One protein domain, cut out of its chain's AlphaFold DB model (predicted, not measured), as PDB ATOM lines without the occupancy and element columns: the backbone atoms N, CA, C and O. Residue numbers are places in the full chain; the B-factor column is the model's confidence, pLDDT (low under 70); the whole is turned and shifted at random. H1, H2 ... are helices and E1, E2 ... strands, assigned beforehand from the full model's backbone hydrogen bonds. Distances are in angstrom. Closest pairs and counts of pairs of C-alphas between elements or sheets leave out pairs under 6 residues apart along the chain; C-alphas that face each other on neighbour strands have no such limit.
ATOM      1  N   PHE A   3      28.796 -66.067  47.994       97.94
ATOM      2  CA  PHE A   3      28.659 -67.008  49.102       97.94
ATOM      3  C   PHE A   3      27.557 -68.008  48.781       97.94
ATOM      4  O   PHE A   3      26.533 -67.624  48.213       97.94
ATOM      5  N   PHE A   4      27.765 -69.257  49.185       98.38
ATOM      6  CA  PHE A   4      26.868 -70.373  48.909       98.38
ATOM      7  C   PHE A   4      26.404 -71.033  50.211       98.38
ATOM      8  O   PHE A   4      27.102 -70.963  51.226       98.38
ATOM      9  N   ASP A   5      25.229 -71.656  50.187       97.69
ATOM     10  CA  ASP A   5      24.749 -72.516  51.269       97.69
ATOM     11  C   ASP A   5      25.409 -73.913  51.237       97.69
ATOM     12  O   ASP A   5      26.313 -74.189  50.446       97.69
ATOM     13  N   LYS A   6      24.951 -74.825  52.106       97.88
ATOM     14  CA  LYS A   6      25.454 -76.210  52.166       97.88
ATOM     15  C   LYS A   6      25.127 -77.047  50.924       97.88
ATOM     16  O   LYS A   6      25.815 -78.032  50.683       97.88
ATOM     17  N   ALA A   7      24.077 -76.695  50.186       98.12
ATOM     18  CA  ALA A   7      23.668 -77.374  48.961       98.12
ATOM     19  C   ALA A   7      24.375 -76.806  47.716       98.12
ATOM     20  O   ALA A   7      24.217 -77.347  46.625       98.12
ATOM     21  N   GLY A   8      25.178 -75.747  47.874       97.81
ATOM     22  CA  GLY A   8      25.885 -75.089  46.783       97.81
ATOM     23  C   GLY A   8      25.056 -74.028  46.059       97.81
ATOM     24  O   GLY A   8      25.472 -73.578  44.994       97.81
ATOM     25  N   ASN A   9      23.917 -73.593  46.613       98.31
ATOM     26  CA  ASN A   9      23.131 -72.502  46.034       98.31
ATOM     27  C   ASN A   9      23.704 -71.145  46.458       98.31
ATOM     28  O   ASN A   9      24.074 -70.982  47.624       98.31
ATOM     29  N   PRO A  10      23.774 -70.149  45.560       98.06
ATOM     30  CA  PRO A  10      24.265 -68.823  45.909       98.06
ATOM     31  C   PRO A  10      23.254 -68.094  46.806       98.06
ATOM     32  O   PRO A  10      22.085 -67.971  46.462       98.06
ATOM     33  N   VAL A  11      23.714 -67.571  47.944       98.25
ATOM     34  CA  VAL A  11      22.864 -66.876  48.933       98.25
ATOM     35  C   VAL A  11      23.218 -65.405  49.108       98.25
ATOM     36  O   VAL A  11      22.389 -64.611  49.542       98.25
ATOM     37  N   ARG A  12      24.448 -65.006  48.770       98.12
ATOM     38  CA  ARG A  12      24.887 -63.614  48.907       98.12
ATOM     39  C   ARG A  12      25.971 -63.263  47.906       98.12
ATOM     40  O   ARG A  12      26.923 -64.020  47.729       98.12
ATOM     41  N   LEU A  13      25.898 -62.064  47.347       98.06
ATOM     42  CA  LEU A  13      26.984 -61.438  46.604       98.06
ATOM     43  C   LEU A  13      27.571 -60.291  47.432       98.06
ATOM     44  O   LEU A  13      26.842 -59.488  48.000       98.06
ATOM     45  N   GLN A  14      28.896 -60.206  47.513       98.12
ATOM     46  CA  GLN A  14      29.607 -59.097  48.144       98.12
ATOM     47  C   GLN A  14      30.644 -58.522  47.188       98.12
ATOM     48  O   GLN A  14      31.487 -59.247  46.655       98.12
ATOM     49  N   LEU A  15      30.607 -57.212  46.998       97.19
ATOM     50  CA  LEU A  15      31.440 -56.474  46.064       97.19
ATOM     51  C   LEU A  15      32.175 -55.365  46.813       97.19
ATOM     52  O   LEU A  15      31.610 -54.738  47.706       97.19
ATOM     53  N   HIS A  16      33.417 -55.107  46.421       97.00
ATOM     54  CA  HIS A  16      34.114 -53.869  46.751       97.00
ATOM     55  C   HIS A  16      34.259 -53.084  45.452       97.00
ATOM     56  O   HIS A  16      34.964 -53.525  44.545       97.00
ATOM     57  N   LEU A  17      33.555 -51.961  45.349       94.94
ATOM     58  CA  LEU A  17      33.549 -51.120  44.164       94.94
ATOM     59  C   LEU A  17      34.448 -49.916  44.394       94.94
ATOM     60  O   LEU A  17      34.399 -49.266  45.438       94.94
ATOM     61  N   ARG A  18      35.264 -49.621  43.386       95.06
ATOM     62  CA  ARG A  18      36.039 -48.390  43.292       95.06
ATOM     63  C   ARG A  18      35.682 -47.728  41.986       95.06
ATOM     64  O   ARG A  18      35.844 -48.332  40.929       95.06
ATOM     65  N   TYR A  19      35.226 -46.496  42.075       90.75
ATOM     66  CA  TYR A  19      34.881 -45.695  40.920       90.75
ATOM     67  C   TYR A  19      35.786 -44.470  40.892       90.75
ATOM     68  O   TYR A  19      36.083 -43.865  41.923       90.75
ATOM     69  N   ARG A  20      36.300 -44.179  39.700       94.56
ATOM     70  CA  ARG A  20      37.154 -43.033  39.411       94.56
ATOM     71  C   ARG A  20      36.656 -42.433  38.115       94.56
ATOM     72  O   ARG A  20      36.717 -43.094  37.080       94.56
ATOM     73  N   ALA A  21      36.179 -41.206  38.181       91.50
ATOM     74  CA  ALA A  21      35.699 -40.475  37.031       91.50
ATOM     75  C   ALA A  21      36.163 -39.026  37.071       91.50
ATOM     76  O   ALA A  21      36.593 -38.503  38.101       91.50
ATOM     77  N   THR A  22      36.045 -38.390  35.916       94.06
ATOM     78  CA  THR A  22      36.203 -36.954  35.752       94.06
ATOM     79  C   THR A  22      34.916 -36.438  35.146       94.06
ATOM     80  O   THR A  22      34.480 -36.931  34.107       94.06
ATOM     81  N   ILE A  23      34.310 -35.460  35.806       92.12
ATOM     82  CA  ILE A  23      33.104 -34.795  35.334       92.12
ATOM     83  C   ILE A  23      33.539 -33.468  34.727       92.12
ATOM     84  O   ILE A  23      34.258 -32.704  35.372       92.12
ATOM     85  N   THR A  24      33.125 -33.213  33.488       93.56
ATOM     86  CA  THR A  24      33.557 -32.051  32.707       93.56
ATOM     87  C   THR A  24      32.360 -31.195  32.329       93.56
ATOM     88  O   THR A  24      31.405 -31.696  31.734       93.56
ATOM     89  N   ASN A  25      32.433 -29.893  32.601       93.69
ATOM     90  CA  ASN A  25      31.556 -28.916  31.970       93.69
ATOM     91  C   ASN A  25      32.078 -28.623  30.561       93.69
ATOM     92  O   ASN A  25      33.143 -28.032  30.400       93.69
ATOM     93  N   LEU A  26      31.333 -29.028  29.531       92.81
ATOM     94  CA  LEU A  26      31.753 -28.846  28.138       92.81
ATOM     95  C   LEU A  26      31.726 -27.381  27.671       92.81
ATOM     96  O   LEU A  26      32.380 -27.064  26.683       92.81
ATOM     97  N   ALA A  27      31.000 -26.494  28.360       93.44
ATOM     98  CA  ALA A  27      30.942 -25.075  28.017       93.44
ATOM     99  C   ALA A  27      32.137 -24.289  28.581       93.44
ATOM    100  O   ALA A  27      32.689 -23.442  27.885       93.44
ATOM    101  N   SER A  28      32.546 -24.568  29.824       91.69
ATOM    102  CA  SER A  28      33.658 -23.863  30.485       91.69
ATOM    103  C   SER A  28      34.998 -24.603  30.414       91.69
ATOM    104  O   SER A  28      36.043 -24.006  30.653       91.69
ATOM    105  N   GLY A  29      34.986 -25.904  30.116       94.12
ATOM    106  CA  GLY A  29      36.158 -26.778  30.200       94.12
ATOM    107  C   GLY A  29      36.548 -27.166  31.632       94.12
ATOM    108  O   GLY A  29      37.524 -27.895  31.815       94.12
ATOM    109  N   LEU A  30      35.804 -26.713  32.651       93.62
ATOM    110  CA  LEU A  30      36.069 -27.054  34.048       93.62
ATOM    111  C   LEU A  30      35.893 -28.559  34.271       93.62
ATOM    112  O   LEU A  30      34.907 -29.155  33.836       93.62
ATOM    113  N   THR A  31      36.841 -29.164  34.985       94.56
ATOM    114  CA  THR A  31      36.819 -30.591  35.314       94.56
ATOM    115  C   THR A  31      36.916 -30.811  36.814       94.56
ATOM    116  O   THR A  31      37.690 -30.149  37.505       94.56
ATOM    117  N   LEU A  32      36.142 -31.768  37.321       94.62
ATOM    118  CA  LEU A  32      36.184 -32.187  38.715       94.62
ATOM    119  C   LEU A  32      36.351 -33.707  38.805       94.62
ATOM    120  O   LEU A  32      35.606 -34.442  38.154       94.62
ATOM    121  N   PRO A  33      37.303 -34.202  39.613       94.12
ATOM    122  CA  PRO A  33      37.418 -35.627  39.863       94.12
ATOM    123  C   PRO A  33      36.294 -36.098  40.793       94.12
ATOM    124  O   PRO A  33      36.026 -35.469  41.821       94.12
ATOM    125  N   ASP A  34      35.715 -37.250  40.475       91.50
ATOM    126  CA  ASP A  34      34.812 -37.994  41.345       91.50
ATOM    127  C   ASP A  34      35.399 -39.367  41.650       91.50
ATOM    128  O   ASP A  34      35.643 -40.183  40.761       91.50
ATOM    129  N   ASN A  35      35.687 -39.597  42.927       91.88
ATOM    130  CA  ASN A  35      36.317 -40.825  43.383       91.88
ATOM    131  C   ASN A  35      35.526 -41.411  44.545       91.88
ATOM    132  O   ASN A  35      35.490 -40.834  45.639       91.88
ATOM    133  N   SER A  36      34.991 -42.607  44.337       91.50
ATOM    134  CA  SER A  36      34.207 -43.334  45.326       91.50
ATOM    135  C   SER A  36      34.746 -44.741  45.569       91.50
ATOM    136  O   SER A  36      35.488 -45.327  44.774       91.50
ATOM    137  N   SER A  37      34.455 -45.245  46.763       95.06
ATOM    138  CA  SER A  37      34.930 -46.530  47.259       95.06
ATOM    139  C   SER A  37      33.941 -47.028  48.298       95.06
ATOM    140  O   SER A  37      33.824 -46.449  49.386       95.06
ATOM    141  N   TYR A  38      33.218 -48.085  47.955       94.94
ATOM    142  CA  TYR A  38      32.153 -48.623  48.786       94.94
ATOM    143  C   TYR A  38      32.069 -50.140  48.653       94.94
ATOM    144  O   TYR A  38      32.585 -50.753  47.718       94.94
ATOM    145  N   ASN A  39      31.436 -50.762  49.636       97.12
ATOM    146  CA  ASN A  39      31.102 -52.172  49.607       97.12
ATOM    147  C   ASN A  39      29.614 -52.316  49.314       97.12
ATOM    148  O   ASN A  39      28.808 -51.637  49.945       97.12
ATOM    149  N   ALA A  40      29.263 -53.220  48.410       96.75
ATOM    150  CA  ALA A  40      27.885 -53.624  48.182       96.75
ATOM    151  C   ALA A  40      27.694 -55.069  48.650       96.75
ATOM    152  O   ALA A  40      28.560 -55.922  48.430       96.75
ATOM    153  N   LYS A  41      26.572 -55.348  49.303       97.88
ATOM    154  CA  LYS A  41      26.106 -56.696  49.628       97.88
ATOM    155  C   LYS A  41      24.727 -56.869  49.020       97.88
ATOM    156  O   LYS A  41      23.916 -55.966  49.135       97.88
ATOM    157  N   ILE A  42      24.472 -58.007  48.398       98.25
ATOM    158  CA  ILE A  42      23.161 -58.361  47.858       98.25
ATOM    159  C   ILE A  42      22.812 -59.720  48.439       98.25
ATOM    160  O   ILE A  42      23.565 -60.680  48.251       98.25
ATOM    161  N   ASP A  43      21.721 -59.782  49.187       97.94
ATOM    162  CA  ASP A  43      21.111 -61.034  49.608       97.94
ATOM    163  C   ASP A  43      20.335 -61.603  48.417       97.94
ATOM    164  O   ASP A  43      19.412 -60.979  47.898       97.94
ATOM    165  N   LEU A  44      20.756 -62.768  47.927       97.56
ATOM    166  CA  LEU A  44      20.217 -63.339  46.691       97.56
ATOM    167  C   LEU A  44      18.898 -64.090  46.919       97.56
ATOM    168  O   LEU A  44      18.256 -64.481  45.951       97.56
ATOM    169  N   LEU A  45      18.501 -64.295  48.178       97.38
ATOM    170  CA  LEU A  45      17.242 -64.944  48.539       97.38
ATOM    171  C   LEU A  45      16.109 -63.924  48.647       97.38
ATOM    172  O   LEU A  45      14.980 -64.206  48.262       97.38
ATOM    173  N   THR A  46      16.420 -62.744  49.179       97.12
ATOM    174  CA  THR A  46      15.450 -61.671  49.432       97.12
ATOM    175  C   THR A  46      15.510 -60.545  48.409       97.12
ATOM    176  O   THR A  46      14.582 -59.752  48.348       97.12
ATOM    177  N   GLY A  47      16.593 -60.436  47.635       96.69
ATOM    178  CA  GLY A  47      16.838 -59.312  46.727       96.69
ATOM    179  C   GLY A  47      17.332 -58.039  47.424       96.69
ATOM    180  O   GLY A  47      17.717 -57.095  46.741       96.69
ATOM    181  N   VAL A  48      17.380 -58.013  48.763       98.12
ATOM    182  CA  VAL A  48      17.814 -56.844  49.539       98.12
ATOM    183  C   VAL A  48      19.275 -56.523  49.241       98.12
ATOM    184  O   VAL A  48      20.162 -57.376  49.371       98.12
ATOM    185  N   ALA A  49      19.538 -55.264  48.899       97.50
ATOM    186  CA  ALA A  49      20.881 -54.762  48.654       97.50
ATOM    187  C   ALA A  49      21.293 -53.739  49.714       97.50
ATOM    188  O   ALA A  49      20.507 -52.920  50.168       97.50
ATOM    189  N   GLU A  50      22.561 -53.759  50.101       96.81
ATOM    190  CA  GLU A  50      23.138 -52.838  51.072       96.81
ATOM    191  C   GLU A  50      24.431 -52.246  50.516       96.81
ATOM    192  O   GLU A  50      25.372 -52.975  50.193       96.81
ATOM    193  N   VAL A  51      24.501 -50.920  50.459       95.38
ATOM    194  CA  VAL A  51      25.682 -50.157  50.053       95.38
ATOM    195  C   VAL A  51      26.263 -49.464  51.277       95.38
ATOM    196  O   VAL A  51      25.552 -48.764  51.987       95.38
ATOM    197  N   ASN A  52      27.560 -49.652  51.526       95.38
ATOM    198  CA  ASN A  52      28.278 -49.021  52.633       95.38
ATOM    199  C   ASN A  52      29.566 -48.358  52.169       95.38
ATOM    200  O   ASN A  52      30.440 -49.017  51.597       95.38
ATOM    201  N   GLY A  53      29.754 -47.102  52.546       92.69
ATOM    202  CA  GLY A  53      30.990 -46.372  52.316       92.69
ATOM    203  C   GLY A  53      30.739 -45.096  51.541       92.69
ATOM    204  O   GLY A  53      29.705 -44.462  51.703       92.69
ATOM    205  N   ASN A  54      31.727 -44.699  50.749       91.12
ATOM    206  CA  ASN A  54      31.704 -43.445  50.019       91.12
ATOM    207  C   ASN A  54      31.166 -43.672  48.608       91.12
ATOM    208  O   ASN A  54      31.864 -44.304  47.815       91.12
ATOM    209  N   VAL A  55      29.970 -43.157  48.326       87.69
ATOM    210  CA  VAL A  55      29.279 -43.258  47.032       87.69
ATOM    211  C   VAL A  55      29.580 -42.044  46.151       87.69
ATOM    212  O   VAL A  55      29.910 -42.223  44.980       87.69
ATOM    213  N   TYR A  56      29.555 -40.840  46.729       86.94
ATOM    214  CA  TYR A  56      29.888 -39.583  46.053       86.94
ATOM    215  C   TYR A  56      30.929 -38.808  46.852       86.94
ATOM    216  O   TYR A  56      30.766 -38.599  48.059       86.94
ATOM    217  N   ASN A  57      31.986 -38.332  46.192       89.38
ATOM    218  CA  ASN A  57      32.979 -37.473  46.837       89.38
ATOM    219  C   ASN A  57      33.636 -36.541  45.825       89.38
ATOM    220  O   ASN A  57      34.753 -36.775  45.354       89.38
ATOM    221  N   VAL A  58      32.941 -35.436  45.573       91.38
ATOM    222  CA  VAL A  58      33.405 -34.341  44.724       91.38
ATOM    223  C   VAL A  58      33.638 -33.095  45.557       91.38
ATOM    224  O   VAL A  58      32.920 -32.801  46.514       91.38
ATOM    225  N   LYS A  59      34.689 -32.357  45.203       91.94
ATOM    226  CA  LYS A  59      35.035 -31.085  45.827       91.94
ATOM    227  C   LYS A  59      35.499 -30.111  44.754       91.94
ATOM    228  O   LYS A  59      36.566 -30.321  44.179       91.94
ATOM    229  N   ASN A  60      34.762 -29.021  44.571       92.75
ATOM    230  CA  ASN A  60      35.276 -27.843  43.887       92.75
ATOM    231  C   ASN A  60      35.929 -26.919  44.935       92.75
ATOM    232  O   ASN A  60      35.327 -26.582  45.953       92.75
ATOM    233  N   ARG A  61      37.203 -26.565  44.732       87.38
ATOM    234  CA  ARG A  61      37.948 -25.682  45.648       87.38
ATOM    235  C   ARG A  61      37.665 -24.199  45.415       87.38
ATOM    236  O   ARG A  61      37.822 -23.434  46.357       87.38
ATOM    237  N   GLU A  62      37.269 -23.822  44.207       87.44
ATOM    238  CA  GLU A  62      37.014 -22.439  43.801       87.44
ATOM    239  C   GLU A  62      35.654 -21.965  44.318       87.44
ATOM    240  O   GLU A  62      35.563 -20.915  44.942       87.44
ATOM    241  N   THR A  63      34.615 -22.788  44.156       87.62
ATOM    242  CA  THR A  63      33.260 -22.480  44.652       87.62
ATOM    243  C   THR A  63      33.028 -22.933  46.095       87.62
ATOM    244  O   THR A  63      32.035 -22.568  46.719       87.62
ATOM    245  N   GLY A  64      33.918 -23.773  46.638       89.25
ATOM    246  CA  GLY A  64      33.777 -24.380  47.965       89.25
ATOM    247  C   GLY A  64      32.724 -25.493  48.052       89.25
ATOM    248  O   GLY A  64      32.585 -26.113  49.110       89.25
ATOM    249  N   ILE A  65      32.011 -25.785  46.959       90.62
ATOM    250  CA  ILE A  65      30.963 -26.808  46.915       90.62
ATOM    251  C   ILE A  65      31.576 -28.202  47.101       90.62
ATOM    252  O   ILE A  65      32.573 -28.575  46.471       90.62
ATOM    253  N   ARG A  66      30.946 -28.997  47.969       89.69
ATOM    254  CA  ARG A  66      31.301 -30.391  48.228       89.69
ATOM    255  C   ARG A  66      30.067 -31.270  48.086       89.69
ATOM    256  O   ARG A  66      29.060 -31.009  48.731       89.69
ATOM    257  N   ILE A  67      30.191 -32.331  47.298       90.56
ATOM    258  CA  ILE A  67      29.168 -33.361  47.129       90.56
ATOM    259  C   ILE A  67      29.686 -34.593  47.846       90.56
ATOM    260  O   ILE A  67      30.725 -35.140  47.464       90.56
ATOM    261  N   LYS A  68      29.023 -34.971  48.937       89.56
ATOM    262  CA  LYS A  68      29.463 -36.077  49.774       89.56
ATOM    263  C   LYS A  68      28.300 -36.986  50.135       89.56
ATOM    264  O   LYS A  68      27.358 -36.555  50.789       89.56
ATOM    265  N   ASP A  69      28.435 -38.252  49.785       88.88
ATOM    266  CA  ASP A  69      27.546 -39.313  50.235       88.88
ATOM    267  C   ASP A  69      28.405 -40.414  50.853       88.88
ATOM    268  O   ASP A  69      29.133 -41.132  50.162       88.88
ATOM    269  N   ILE A  70      28.400 -40.452  52.185       90.62
ATOM    270  CA  ILE A  70      29.069 -41.470  52.983       90.62
ATOM    271  C   ILE A  70      28.091 -42.019  54.001       90.62
ATOM    272  O   ILE A  70      27.750 -41.343  54.975       90.62
ATOM    273  N   GLY A  71      27.764 -43.292  53.859       92.75
ATOM    274  CA  GLY A  71      26.857 -43.925  54.790       92.75
ATOM    275  C   GLY A  71      26.555 -45.362  54.440       92.75
ATOM    276  O   GLY A  71      27.343 -46.050  53.787       92.75
ATOM    277  N   ARG A  72      25.399 -45.785  54.927       94.94
ATOM    278  CA  ARG A  72      24.761 -47.063  54.679       94.94
ATOM    279  C   ARG A  72      23.409 -46.790  54.045       94.94
ATOM    280  O   ARG A  72      22.592 -46.098  54.647       94.94
ATOM    281  N   ILE A  73      23.178 -47.373  52.879       94.56
ATOM    282  CA  ILE A  73      21.896 -47.330  52.179       94.56
ATOM    283  C   ILE A  73      21.439 -48.771  51.988       94.56
ATOM    284  O   ILE A  73      22.232 -49.613  51.558       94.56
ATOM    285  N   VAL A  74      20.192 -49.066  52.345       96.25
ATOM    286  CA  VAL A  74      19.568 -50.374  52.113       96.25
ATOM    287  C   VAL A  74      18.434 -50.205  51.119       96.25
ATOM    288  O   VAL A  74      17.573 -49.341  51.299       96.25
ATOM    289  N   PHE A  75      18.439 -51.062  50.110       96.75
ATOM    290  CA  PHE A  75      17.422 -51.165  49.083       96.75
ATOM    291  C   PHE A  75      16.618 -52.453  49.281       96.75
ATOM    292  O   PHE A  75      17.200 -53.492  49.612       96.75
ATOM    293  N   ASP A  76      15.304 -52.388  49.082       97.25
ATOM    294  CA  ASP A  76      14.469 -53.584  48.929       97.25
ATOM    295  C   ASP A  76      14.708 -54.269  47.567       97.25
ATOM    296  O   ASP A  76      15.581 -53.867  46.791       97.25
ATOM    297  N   ALA A  77      13.962 -55.342  47.289       96.62
ATOM    298  CA  ALA A  77      14.104 -56.114  46.055       96.62
ATOM    299  C   ALA A  77      13.683 -55.319  44.805       96.62
ATOM    300  O   ALA A  77      14.156 -55.593  43.701       96.62
ATOM    301  N   GLU A  78      12.807 -54.334  44.981       96.44
ATOM    302  CA  GLU A  78      12.298 -53.439  43.946       96.44
ATOM    303  C   GLU A  78      13.240 -52.252  43.681       96.44
ATOM    304  O   GLU A  78      13.055 -51.517  42.709       96.44
ATOM    305  N   GLY A  79      14.272 -52.077  44.512       92.56
ATOM    306  CA  GLY A  79      15.249 -50.998  44.405       92.56
ATOM    307  C   GLY A  79      14.839 -49.707  45.118       92.56
ATOM    308  O   GLY A  79      15.493 -48.681  44.924       92.56
ATOM    309  N   ASN A  80      13.797 -49.727  45.952       94.50
ATOM    310  CA  ASN A  80      13.441 -48.587  46.791       94.50
ATOM    311  C   ASN A  80      14.361 -48.512  48.005       94.50
ATOM    312  O   ASN A  80      14.734 -49.525  48.594       94.50
ATOM    313  N   ILE A  81      14.677 -47.293  48.432       93.19
ATOM    314  CA  ILE A  81      15.458 -47.070  49.646       93.19
ATOM    315  C   ILE A  81      14.561 -47.280  50.869       93.19
ATOM    316  O   ILE A  81      13.605 -46.538  51.082       93.19
ATOM    317  N   VAL A  82      14.901 -48.269  51.695       96.00
ATOM    318  CA  VAL A  82      14.178 -48.599  52.939       96.00
ATOM    319  C   VAL A  82      14.933 -48.178  54.199       96.00
ATOM    320  O   VAL A  82      14.366 -48.164  55.291       96.00
ATOM    321  N   PHE A  83      16.216 -47.830  54.069       94.81
ATOM    322  CA  PHE A  83      17.030 -47.320  55.170       94.81
ATOM    323  C   PHE A  83      18.197 -46.474  54.656       94.81
ATOM    324  O   PHE A  83      18.908 -46.891  53.741       94.81
ATOM    325  N   GLU A  84      18.453 -45.350  55.326       92.94
ATOM    326  CA  GLU A  84      19.639 -44.511  55.141       92.94
ATOM    327  C   GLU A  84      20.243 -44.155  56.502       92.94
ATOM    328  O   GLU A  84      19.528 -43.826  57.451       92.94
ATOM    329  N   ALA A  85      21.570 -44.204  56.609       93.19
ATOM    330  CA  ALA A  85      22.292 -43.701  57.771       93.19
ATOM    331  C   ALA A  85      23.688 -43.213  57.397       93.19
ATOM    332  O   ALA A  85      24.445 -43.911  56.725       93.19
ATOM    333  N   GLY A  86      24.080 -42.061  57.937       91.00
ATOM    334  CA  GLY A  86      25.363 -41.431  57.649       91.00
ATOM    335  C   GLY A  86      25.177 -40.014  57.127       91.00
ATOM    336  O   GLY A  86      24.167 -39.367  57.392       91.00
ATOM    337  N   ARG A  87      26.188 -39.513  56.419       88.44
ATOM    338  CA  ARG A  87      26.163 -38.189  55.800       88.44
ATOM    339  C   ARG A  87      25.775 -38.323  54.332       88.44
ATOM    340  O   ARG A  87      26.605 -38.745  53.531       88.44
ATOM    341  N   HIS A  88      24.577 -37.864  54.004       88.25
ATOM    342  CA  HIS A  88      24.057 -37.787  52.643       88.25
ATOM    343  C   HIS A  88      23.804 -36.307  52.309       88.25
ATOM    344  O   HIS A  88      22.766 -35.756  52.661       88.25
ATOM    345  N   ASP A  89      24.791 -35.625  51.706       84.88
ATOM    346  CA  ASP A  89      24.646 -34.215  51.285       84.88
ATOM    347  C   ASP A  89      23.708 -34.086  50.067       84.88
ATOM    348  O   ASP A  89      23.180 -33.012  49.780       84.88
ATOM    349  N   VAL A  90      23.520 -35.194  49.350       82.94
ATOM    350  CA  VAL A  90      22.613 -35.362  48.215       82.94
ATOM    351  C   VAL A  90      21.825 -36.645  48.418       82.94
ATOM    352  O   VAL A  90      22.329 -37.587  49.029       82.94
ATOM    353  N   LYS A  91      20.594 -36.691  47.903       75.94
ATOM    354  CA  LYS A  91      19.859 -37.953  47.841       75.94
ATOM    355  C   LYS A  91      20.530 -38.864  46.822       75.94
ATOM    356  O   LYS A  91      20.981 -38.404  45.768       75.94
ATOM    357  N   PHE A  92      20.572 -40.155  47.125       74.25
ATOM    358  CA  PHE A  92      21.085 -41.146  46.193       74.25
ATOM    359  C   PHE A  92      20.311 -41.068  44.867       74.25
ATOM    360  O   PHE A  92      19.082 -41.094  44.857       74.25
ATOM    361  N   GLY A  93      21.028 -40.922  43.749       72.69
ATOM    362  CA  GLY A  93      20.434 -40.751  42.417       72.69
ATOM    363  C   GLY A  93      20.027 -39.319  42.034       72.69
ATOM    364  O   GLY A  93      19.698 -39.100  40.873       72.69
ATOM    365  N   ASP A  94      20.110 -38.338  42.940       82.62
ATOM    366  CA  ASP A  94      19.711 -36.936  42.698       82.62
ATOM    367  C   ASP A  94      20.871 -35.946  42.930       82.62
ATOM    368  O   ASP A  94      20.717 -34.860  43.483       82.62
ATOM    369  N   ALA A  95      22.085 -36.339  42.539       84.12
ATOM    370  CA  ALA A  95      23.281 -35.505  42.685       84.12
ATOM    371  C   ALA A  95      23.456 -34.480  41.541       84.12
ATOM    372  O   ALA A  95      24.325 -33.608  41.612       84.12
ATOM    373  N   THR A  96      22.656 -34.585  40.472       87.38
ATOM    374  CA  THR A  96      22.786 -33.778  39.245       87.38
ATOM    375  C   THR A  96      22.766 -32.268  39.504       87.38
ATOM    376  O   THR A  96      23.677 -31.593  39.020       87.38
ATOM    377  N   PRO A  97      21.818 -31.703  40.282       88.31
ATOM    378  CA  PRO A  97      21.795 -30.260  40.531       88.31
ATOM    379  C   PRO A  97      23.075 -29.753  41.208       88.31
ATOM    380  O   PRO A  97      23.600 -28.696  40.858       88.31
ATOM    381  N   GLN A  98      23.618 -30.527  42.148       88.31
ATOM    382  CA  GLN A  98      24.839 -30.186  42.869       88.31
ATOM    383  C   GLN A  98      26.068 -30.322  41.975       88.31
ATOM    384  O   GLN A  98      26.973 -29.497  42.091       88.31
ATOM    385  N   TYR A  99      26.103 -31.296  41.059       89.19
ATOM    386  CA  TYR A  99      27.149 -31.357  40.037       89.19
ATOM    387  C   TYR A  99      27.120 -30.128  39.136       89.19
ATOM    388  O   TYR A  99      28.168 -29.528  38.919       89.19
ATOM    389  N   CYS A 100      25.940 -29.711  38.668       89.50
ATOM    390  CA  CYS A 100      25.799 -28.498  37.867       89.50
ATOM    391  C   CYS A 100      26.284 -27.259  38.628       89.50
ATOM    392  O   CYS A 100      27.071 -26.495  38.086       89.50
ATOM    393  N   ALA A 101      25.888 -27.091  39.894       90.25
ATOM    394  CA  ALA A 101      26.343 -25.970  40.717       90.25
ATOM    395  C   ALA A 101      27.856 -26.016  40.992       90.25
ATOM    396  O   ALA A 101      28.523 -24.985  40.989       90.25
ATOM    397  N   ALA A 102      28.417 -27.208  41.210       90.12
ATOM    398  CA  ALA A 102      29.852 -27.389  41.403       90.12
ATOM    399  C   ALA A 102      30.656 -27.110  40.128       90.12
ATOM    400  O   ALA A 102      31.847 -26.845  40.234       90.12
ATOM    401  N   LEU A 103      30.039 -27.188  38.951       90.00
ATOM    402  CA  LEU A 103      30.681 -27.019  37.647       90.00
ATOM    403  C   LEU A 103      30.347 -25.686  36.959       90.00
ATOM    404  O   LEU A 103      30.768 -25.492  35.815       90.00
ATOM    405  N   ALA A 104      29.566 -24.831  37.620       86.00
ATOM    406  CA  ALA A 104      29.115 -23.542  37.106       86.00
ATOM    407  C   ALA A 104      30.257 -22.525  36.989       86.00
ATOM    408  O   ALA A 104      31.176 -22.561  37.839       86.00
TER     409      ALA A 104
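AT A GLANCE: This is residues 3 to 104 of the 104 residues of an uncharacterized protein of Gemmatimonadetes bacterium (UniProt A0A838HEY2). A long, narrow, twisted sheet of five antiparallel strands runs lengthwise through the model, its strands growing shorter from E1 to E5, with one short helix, H1, packed on it near the end where E3 stops and E4 starts. At the other end, residues 3 to 9 fold back on the beginning of E1. The printed part has 102 residues, with E1, E2, E3, E4, E5 and H1 following each other along the chain; the sheet's order is E1 - E2 - E3 - E4 - E5, a meander, each strand the antiparallel neighbour of the one before, and the class is mostly strand. The whole is loose, with a radius of gyration of the C-alphas of 16.6 A, and its outline is a rod of 57 by 23 by 20 A.

IN THESE COORDINATES: Residues 3 to 4 pair antiparallel with residues 10 to 12 of E1. E1, residues 10 to 24, begins at C-alpha 10 at (24.265, -68.823, 45.909) and is 40.2 A long. E2 is residues 31 to 43, 37.1 A. E3, residues 49 to 59, is 27.7 A and bends by 54 degrees at residue 52. E4, residues 66 to 75, is 25.0 A and bends by 68 degrees at residue 72. E5, residues 81 to 88, is 13.0 A and bends by 83 degrees at residue 85. H1, residues 96 to 102, is 9.8 A and ends at C-alpha 102 at (29.852, -27.389, 41.403).

HOW THE PARTS SIT: E1 and E5 are the edge strands. The hairpin E1 and E2 is antiparallel at 173 degrees, with N 15 and O 40 within hydrogen-bond range at 2.8 A. In the hairpin E2 and E3, at 171 degrees, N 39 and O 52 are 2.8 A apart. In the hairpin E3 and E4, at 175 degrees, N 51 and O 73 are 2.8 A apart. The hairpin E4 and E5 stands at 151 degrees, with N 72 and O 85 at 2.8 A. E1 and E5 are apart. H1 is on the sheet at a height of 6.6 A, beside the strands and over none of them, but only just: 2 of its 7 C-alphas fall on E3. Its closest C-alphas to E4 are those of Gln 98 and Ile 67, 6.9 A. In H1 every O i to N i+4 pair is within hydrogen-bond range.

THE WHOLE: The two C-alphas farthest apart are those of Ala 7 and Ser 28, 57.5 A. The printed part has no cut, and it ends at Ala 104, the chain's last residue. The links E2 to E3 and E4 to E5 are tight, the other three are short, and no link is long. The mean pLDDT of the printed part is 92.6, and no printed residue is under 70.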